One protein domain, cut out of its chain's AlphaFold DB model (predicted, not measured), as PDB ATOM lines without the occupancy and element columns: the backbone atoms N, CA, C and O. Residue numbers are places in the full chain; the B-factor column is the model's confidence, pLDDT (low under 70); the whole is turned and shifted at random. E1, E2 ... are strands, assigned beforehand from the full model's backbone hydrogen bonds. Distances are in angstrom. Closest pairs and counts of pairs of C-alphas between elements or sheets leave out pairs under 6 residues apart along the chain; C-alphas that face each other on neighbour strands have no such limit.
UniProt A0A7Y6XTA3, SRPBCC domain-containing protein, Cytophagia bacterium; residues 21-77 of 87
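AT A GLANCE: This is residues 21 to 77 of the 87 residues of the protein "SRPBCC domain-containing protein" of Cytophagia bacterium (UniProt A0A7Y6XTA3). A single twisted sheet of five strands zigzags along the printed part, with no named helix over either face. The long strand E3 is in the middle and bends; the hairpin arm E1 and E2 lies beside its first part, residues 45 to 51, and E4, with E5 beyond it, beside its later part, residues 49 to 56. The printed part has 57 residues and five named strands, which follow each other along the chain as E1, E2, E3, E4, E5 and stand in that same order across the sheet, all antiparallel; the class is all strand. It is only just compact, close to loose, with a radius of gyration of the C-alphas of 12.3 A, and elongated, with spans of 37 by 20 by 19 A.

HOW THE PARTS SIT: E1, residues 21 to 26, is an edge strand and forms a hairpin with E2, residues 33 to 39, at 174 degrees between their directions; N 22 and O 37 are 2.9 A apart, within hydrogen-bond range. E2 forms a hairpin with E3, residues 45 to 56, at 149 degrees; N 36 and O 48 are within hydrogen-bond range at 2.9 A, and the C-alphas of Val 47 and Thr 37, which face each other, are 4.5 A apart. E3 bends by 65 degrees at residue 53. It forms a hairpin with E4, residues 60 to 65, at 144 degrees; N 56 and O 60 are 2.8 A apart and N 51 and O 64 are 3.0 A apart, both within hydrogen-bond range. E4 forms a hairpin with the other edge strand, E5, residues 72 to 76, at 169 degrees; N 63 and O 73 are within hydrogen-bond range at 2.9 A. The five strands make a meander, each the antiparallel neighbour of the one before. E1 is apart from E4 and E5, and E2 is apart from E5.

IN THESE COORDINATES: E1 begins at C-alpha 21, (24.852, -31.649, -20.082), and is 12.4 A long from first to last C-alpha. E2 is 19.5 A long. E3, the longest strand with 12 residues, runs 31.1 A from C-alpha 45 at (15.924, -31.273, -17.019) to C-alpha 56 at (31.405, -16.049, -39.260). E4 is 16.7 A long. E5 is 13.2 A long and ends at C-alpha 76, (30.319, -10.807, -31.742).

THE WHOLE: The two C-alphas farthest apart are those of Asp 42 and Lys 56, at 37.1 A. From edge to edge of the sheet the strands' lines turn by 80 degrees, and its C-alphas lie up to 6.6 A off their best plane. The links E2 to E3 and E3 to E4 are tight, E1 to E2 and E4 to E5 are short, and no link is long. The printed part has no cut. Its mean pLDDT is 93.9, and no printed residue is under 70.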
ATOM      1  N   ASN A  21      25.472 -31.770 -18.767       89.25
ATOM      2  CA  ASN A  21      24.852 -31.649 -20.082       89.25
ATOM      3  C   ASN A  21      24.899 -32.978 -20.834       89.25
ATOM      4  O   ASN A  21      25.960 -33.589 -20.955       89.25
ATOM      5  N   THR A  22      23.765 -33.369 -21.410       93.44
ATOM      6  CA  THR A  22      23.687 -34.426 -22.422       93.44
ATOM      7  C   THR A  22      23.546 -33.780 -23.792       93.44
ATOM      8  O   THR A  22      22.517 -33.176 -24.092       93.44
ATOM      9  N   ILE A  23      24.562 -33.921 -24.644       94.69
ATOM     10  CA  ILE A  23      24.549 -33.386 -26.012       94.69
ATOM     11  C   ILE A  23      24.073 -34.479 -26.967       94.69
ATOM     12  O   ILE A  23      24.723 -35.514 -27.101       94.69
ATOM     13  N   ARG A  24      22.951 -34.240 -27.651       95.88
ATOM     14  CA  ARG A  24      22.414 -35.147 -28.678       95.88
ATOM     15  C   ARG A  24      22.965 -34.832 -30.059       95.88
ATOM     16  O   ARG A  24      23.234 -35.736 -30.842       95.88
ATOM     17  N   THR A  25      23.112 -33.555 -30.392       94.69
ATOM     18  CA  THR A  25      23.645 -33.119 -31.688       94.69
ATOM     19  C   THR A  25      24.329 -31.776 -31.533       94.69
ATOM     20  O   THR A  25      23.777 -30.881 -30.910       94.69
ATOM     21  N   MET A  26      25.498 -31.614 -32.147       95.31
ATOM     22  CA  MET A  26      26.169 -30.324 -32.293       95.31
ATOM     23  C   MET A  26      26.759 -30.239 -33.703       95.31
ATOM     24  O   MET A  26      27.782 -30.850 -33.999       95.31
ATOM     25  N   ASN A  27      26.087 -29.511 -34.595       96.00
ATOM     26  CA  ASN A  27      26.507 -29.328 -35.984       96.00
ATOM     27  C   ASN A  27      26.843 -27.855 -36.227       96.00
ATOM     28  O   ASN A  27      25.982 -27.087 -36.650       96.00
ATOM     29  N   VAL A  28      28.076 -27.456 -35.913       92.81
ATOM     30  CA  VAL A  28      28.518 -26.050 -35.936       92.81
ATOM     31  C   VAL A  28      28.764 -25.579 -37.371       92.81
ATOM     32  O   VAL A  28      29.887 -25.536 -37.864       92.81
ATOM     33  N   ARG A  29      27.675 -25.249 -38.060       92.88
ATOM     34  CA  ARG A  29      27.640 -24.645 -39.397       92.88
ATOM     35  C   ARG A  29      26.360 -23.834 -39.542       92.88
ATOM     36  O   ARG A  29      25.400 -24.075 -38.815       92.88
ATOM     37  N   GLU A  30      26.307 -22.941 -40.519       95.94
ATOM     38  CA  GLU A  30      25.060 -22.258 -40.865       95.94
ATOM     39  C   GLU A  30      23.955 -23.271 -41.236       95.94
ATOM     40  O   GLU A  30      24.195 -24.271 -41.929       95.94
ATOM     41  N   GLY A  31      22.756 -23.061 -40.687       96.25
ATOM     42  CA  GLY A  31      21.626 -23.991 -40.763       96.25
ATOM     43  C   GLY A  31      21.811 -25.286 -39.963       96.25
ATOM     44  O   GLY A  31      21.015 -26.215 -40.101       96.25
ATOM     45  N   GLY A  32      22.878 -25.398 -39.173       96.56
ATOM     46  CA  GLY A  32      23.113 -26.518 -38.273       96.56
ATOM     47  C   GLY A  32      22.253 -26.449 -37.011       96.56
ATOM     48  O   GLY A  32      21.670 -25.415 -36.684       96.56
ATOM     49  N   ILE A  33      22.202 -27.564 -36.286       97.44
ATOM     50  CA  ILE A  33      21.425 -27.716 -35.052       97.44
ATOM     51  C   ILE A  33      22.379 -27.942 -33.879       97.44
ATOM     52  O   ILE A  33      23.384 -28.648 -34.015       97.44
ATOM     53  N   PHE A  34      22.026 -27.378 -32.730       96.12
ATOM     54  CA  PHE A  34      22.591 -27.736 -31.438       96.12
ATOM     55  C   PHE A  34      21.466 -28.154 -30.489       96.12
ATOM     56  O   PHE A  34      20.621 -27.344 -30.121       96.12
ATOM     57  N   ASP A  35      21.447 -29.436 -30.143       96.06
ATOM     58  CA  ASP A  35      20.415 -30.084 -29.340       96.06
ATOM     59  C   ASP A  35      21.060 -30.728 -28.111       96.06
ATOM     60  O   ASP A  35      21.886 -31.646 -28.229       96.06
ATOM     61  N   PHE A  36      20.699 -30.236 -26.931       94.69
ATOM     62  CA  PHE A  36      21.207 -30.732 -25.662       94.69
ATOM     63  C   PHE A  36      20.157 -30.635 -24.550       94.69
ATOM     64  O   PHE A  36      19.181 -29.893 -24.635       94.69
ATOM     65  N   THR A  37      20.329 -31.427 -23.499       93.75
ATOM     66  CA  THR A  37      19.591 -31.262 -22.242       93.75
ATOM     67  C   THR A  37      20.577 -30.898 -21.155       93.75
ATOM     68  O   THR A  37      21.613 -31.542 -21.018       93.75
ATOM     69  N   MET A  38      20.230 -29.873 -20.391       91.94
ATOM     70  CA  MET A  38      20.965 -29.451 -19.214       91.94
ATOM     71  C   MET A  38      20.268 -30.013 -17.973       91.94
ATOM     72  O   MET A  38      19.080 -29.773 -17.774       91.94
ATOM     73  N   HIS A  39      21.006 -30.757 -17.157       91.69
ATOM     74  CA  HIS A  39      20.530 -31.411 -15.944       91.69
ATOM     75  C   HIS A  39      21.030 -30.643 -14.723       91.69
ATOM     76  O   HIS A  39      22.236 -30.411 -14.574       91.69
ATOM     77  N   THR A  40      20.120 -30.257 -13.840       89.56
ATOM     78  CA  THR A  40      20.462 -29.676 -12.538       89.56
ATOM     79  C   THR A  40      20.836 -30.759 -11.530       89.56
ATOM     80  O   THR A  40      20.535 -31.942 -11.689       89.56
ATOM     81  N   THR A  41      21.424 -30.337 -10.413       88.56
ATOM     82  CA  THR A  41      21.659 -31.211  -9.257       88.56
ATOM     83  C   THR A  41      20.370 -31.684  -8.579       88.56
ATOM     84  O   THR A  41      20.385 -32.723  -7.923       88.56
ATOM     85  N   ASP A  42      19.260 -30.954  -8.734       90.19
ATOM     86  CA  ASP A  42      17.947 -31.333  -8.195       90.19
ATOM     87  C   ASP A  42      17.166 -32.315  -9.094       90.19
ATOM     88  O   ASP A  42      16.089 -32.771  -8.711       90.19
ATOM     89  N   GLY A  43      17.731 -32.691 -10.249       88.88
ATOM     90  CA  GLY A  43      17.135 -33.636 -11.197       88.88
ATOM     91  C   GLY A  43      16.165 -33.007 -12.200       88.88
ATOM     92  O   GLY A  43      15.494 -33.735 -12.930       88.88
ATOM     93  N   THR A  44      16.069 -31.679 -12.240       92.94
ATOM     94  CA  THR A  44      15.324 -30.947 -13.268       92.94
ATOM     95  C   THR A  44      16.093 -30.923 -14.587       92.94
ATOM     96  O   THR A  44      17.259 -30.526 -14.651       92.94
ATOM     97  N   ASP A  45      15.389 -31.270 -15.662       93.69
ATOM     98  CA  ASP A  45      15.924 -31.273 -17.019       93.69
ATOM     99  C   ASP A  45      15.436 -30.061 -17.816       93.69
ATOM    100  O   ASP A  45      14.236 -29.816 -17.949       93.69
ATOM    101  N   PHE A  46      16.379 -29.344 -18.423       91.50
ATOM    102  CA  PHE A  46      16.121 -28.235 -19.335       91.50
ATOM    103  C   PHE A  46      16.524 -28.615 -20.757       91.50
ATOM    104  O   PHE A  46      17.709 -28.650 -21.108       91.50
ATOM    105  N   VAL A  47      15.525 -28.894 -21.592       94.31
ATOM    106  CA  VAL A  47      15.727 -29.147 -23.022       94.31
ATOM    107  C   VAL A  47      16.101 -27.845 -23.719       94.31
ATOM    108  O   VAL A  47      15.451 -26.819 -23.541       94.31
ATOM    109  N   ASN A  48      17.161 -27.910 -24.512       94.56
ATOM    110  CA  ASN A  48      17.715 -26.795 -25.248       94.56
ATOM    111  C   ASN A  48      17.896 -27.206 -26.709       94.56
ATOM    112  O   ASN A  48      18.665 -28.116 -27.019       94.56
ATOM    113  N   TYR A  49      17.206 -26.508 -27.607       96.44
ATOM    114  CA  TYR A  49      17.274 -26.774 -29.039       96.44
ATOM    115  C   TYR A  49      17.510 -25.473 -29.799       96.44
ATOM    116  O   TYR A  49      16.683 -24.560 -29.773       96.44
ATOM    117  N   TYR A  50      18.653 -25.382 -30.473       97.44
ATOM    118  CA  TYR A  50      19.108 -24.189 -31.171       97.44
ATOM    119  C   TYR A  50      19.344 -24.455 -32.653       97.44
ATOM    120  O   TYR A  50      19.855 -25.502 -33.049       97.44
ATOM    121  N   HIS A  51      19.041 -23.450 -33.471       98.12
ATOM    122  CA  HIS A  51      19.478 -23.370 -34.862       98.12
ATOM    123  C   HIS A  51      20.604 -22.353 -34.992       98.12
ATOM    124  O   HIS A  51      20.434 -21.213 -34.567       98.12
ATOM    125  N   TYR A  52      21.715 -22.730 -35.620       97.62
ATOM    126  CA  TYR A  52      22.760 -21.790 -36.023       97.62
ATOM    127  C   TYR A  52      22.297 -21.024 -37.262       97.62
ATOM    128  O   TYR A  52      22.219 -21.587 -38.356       97.62
ATOM    129  N   THR A  53      21.963 -19.749 -37.102       97.56
ATOM    130  CA  THR A  53      21.414 -18.925 -38.187       97.56
ATOM    131  C   THR A  53      22.490 -18.167 -38.955       97.56
ATOM    132  O   THR A  53      22.304 -17.920 -40.136       97.56
ATOM    133  N   GLU A  54      23.609 -17.817 -38.315       96.88
ATOM    134  CA  GLU A  54      24.770 -17.200 -38.971       96.88
ATOM    135  C   GLU A  54      26.049 -17.629 -38.243       96.88
ATOM    136  O   GLU A  54      26.102 -17.609 -37.012       96.88
ATOM    137  N   ILE A  55      27.086 -18.003 -38.996       94.94
ATOM    138  CA  ILE A  55      28.416 -18.298 -38.451       94.94
ATOM    139  C   ILE A  55      29.471 -17.604 -39.310       94.94
ATOM    140  O   ILE A  55      29.688 -17.978 -40.461       94.94
ATOM    141  N   LYS A  56      30.177 -16.638 -38.718       93.81
ATOM    142  CA  LYS A  56      31.405 -16.049 -39.260       93.81
ATOM    143  C   LYS A  56      32.567 -16.435 -38.344       93.81
ATOM    144  O   LYS A  56      32.613 -15.965 -37.204       93.81
ATOM    145  N   PRO A  57      33.477 -17.321 -38.782       90.31
ATOM    146  CA  PRO A  57      34.578 -17.793 -37.946       90.31
ATOM    147  C   PRO A  57      35.351 -16.637 -37.303       90.31
ATOM    148  O   PRO A  57      35.735 -15.706 -37.996       90.31
ATOM    149  N   LEU A  58      35.576 -16.716 -35.988       86.88
ATOM    150  CA  LEU A  58      36.300 -15.714 -35.184       86.88
ATOM    151  C   LEU A  58      35.690 -14.299 -35.153       86.88
ATOM    152  O   LEU A  58      36.294 -13.408 -34.564       86.88
ATOM    153  N   GLU A  59      34.502 -14.101 -35.723       91.62
ATOM    154  CA  GLU A  59      33.866 -12.783 -35.838       91.62
ATOM    155  C   GLU A  59      32.453 -12.774 -35.257       91.62
ATOM    156  O   GLU A  59      32.099 -11.869 -34.505       91.62
ATOM    157  N   LYS A  60      31.623 -13.767 -35.607       92.06
ATOM    158  CA  LYS A  60      30.195 -13.741 -35.288       92.06
ATOM    159  C   LYS A  60      29.565 -15.125 -35.185       92.06
ATOM    160  O   LYS A  60      29.845 -16.015 -35.985       92.06
ATOM    161  N   LEU A  61      28.639 -15.274 -34.248       93.88
ATOM    162  CA  LEU A  61      27.786 -16.446 -34.092       93.88
ATOM    163  C   LEU A  61      26.373 -15.991 -33.725       93.88
ATOM    164  O   LEU A  61      26.179 -15.353 -32.693       93.88
ATOM    165  N   ILE A  62      25.387 -16.342 -34.549       96.81
ATOM    166  CA  ILE A  62      23.971 -16.139 -34.242       96.81
ATOM    167  C   ILE A  62      23.292 -17.501 -34.154       96.81
ATOM    168  O   ILE A  62      23.442 -18.347 -35.041       96.81
ATOM    169  N   MET A  63      22.523 -17.706 -33.087       96.81
ATOM    170  CA  MET A  63      21.684 -18.885 -32.925       96.81
ATOM    171  C   MET A  63      20.308 -18.542 -32.362       96.81
ATOM    172  O   MET A  63      20.153 -17.613 -31.573       96.81
ATOM    173  N   SER A  64      19.300 -19.311 -32.757       97.31
ATOM    174  CA  SER A  64      17.913 -19.120 -32.340       97.31
ATOM    175  C   SER A  64      17.447 -20.294 -31.492       97.31
ATOM    176  O   SER A  64      17.496 -21.437 -31.952       97.31
ATOM    177  N   HIS A  65      16.987 -20.012 -30.275       97.00
ATOM    178  CA  HIS A  65      16.384 -20.989 -29.378       97.00
ATOM    179  C   HIS A  65      14.962 -21.318 -29.835       97.00
ATOM    180  O   HIS A  65      14.113 -20.429 -29.958       97.00
ATOM    181  N   GLN A  66      14.702 -22.595 -30.106       96.94
ATOM    182  CA  GLN A  66      13.417 -23.054 -30.630       96.94
ATOM    183  C   GLN A  66      12.439 -23.482 -29.532       96.94
ATOM    184  O   GLN A  66      11.233 -23.481 -29.790       96.94
ATOM    185  N   GLU A  67      12.926 -23.789 -28.328       93.50
ATOM    186  CA  GLU A  67      12.077 -24.101 -27.176       93.50
ATOM    187  C   GLU A  67      11.599 -22.832 -26.467       93.50
ATOM    188  O   GLU A  67      12.139 -21.740 -26.652       93.50
ATOM    189  N   HIS A  68      10.543 -22.953 -25.661       90.25
ATOM    190  CA  HIS A  68      10.026 -21.821 -24.898       90.25
ATOM    191  C   HIS A  68      10.847 -21.568 -23.617       90.25
ATOM    192  O   HIS A  68      11.165 -22.515 -22.903       90.25
ATOM    193  N   PRO A  69      11.116 -20.296 -23.268       92.56
ATOM    194  CA  PRO A  69      10.863 -19.105 -24.076       92.56
ATOM    195  C   PRO A  69      11.801 -19.043 -25.291       92.56
ATOM    196  O   PRO A  69      12.990 -19.338 -25.189       92.56
ATOM    197  N   LYS A  70      11.260 -18.619 -26.439       93.81
ATOM    198  CA  LYS A  70      12.050 -18.438 -27.661       93.81
ATOM    199  C   LYS A  70      12.833 -17.137 -27.576       93.81
ATOM    200  O   LYS A  70      12.264 -16.095 -27.253       93.81
ATOM    201  N   PHE A  71      14.114 -17.193 -27.904       94.88
ATOM    202  CA  PHE A  71      14.996 -16.033 -27.971       94.88
ATOM    203  C   PHE A  71      16.126 -16.290 -28.965       94.88
ATOM    204  O   PHE A  71      16.375 -17.426 -29.363       94.88
ATOM    205  N   ASN A  72      16.822 -15.227 -29.352       94.38
ATOM    206  CA  ASN A  72      18.022 -15.322 -30.170       94.38
ATOM    207  C   ASN A  72      19.239 -14.955 -29.326       94.38
ATOM    208  O   ASN A  72      19.165 -14.067 -28.477       94.38
ATOM    209  N   ILE A  73      20.346 -15.639 -29.581       94.31
ATOM    210  CA  ILE A  73      21.664 -15.306 -29.057       94.31
ATOM    211  C   ILE A  73      22.485 -14.787 -30.230       94.31
ATOM    212  O   ILE A  73      22.599 -15.456 -31.257       94.31
ATOM    213  N   GLU A  74      23.076 -13.616 -30.050       95.12
ATOM    214  CA  GLU A  74      24.034 -13.021 -30.972       95.12
ATOM    215  C   GLU A  74      25.333 -12.766 -30.213       95.12
ATOM    216  O   GLU A  74      25.340 -12.135 -29.155       95.12
ATOM    217  N   VAL A  75      26.424 -13.311 -30.739       92.75
ATOM    218  CA  VAL A  75      27.769 -13.170 -30.190       92.75
ATOM    219  C   VAL A  75      28.647 -12.555 -31.264       92.75
ATOM    220  O   VAL A  75      28.786 -13.120 -32.348       92.75
ATOM    221  N   GLU A  76      29.262 -11.422 -30.945       91.50
ATOM    222  CA  GLU A  76      30.319 -10.807 -31.742       91.50
ATOM    223  C   GLU A  76      31.653 -10.979 -31.017       91.50
ATOM    224  O   GLU A  76      31.760 -10.775 -29.803       91.50
ATOM    225  N   LEU A  77      32.671 -11.395 -31.762       86.81
ATOM    226  CA  LEU A  77      34.010 -11.637 -31.258       86.81
ATOM    227  C   LEU A  77      34.932 -10.549 -31.795       86.81
ATOM    228  O   LEU A  77      35.047 -10.345 -33.001       86.81
TER     229      LEU A  77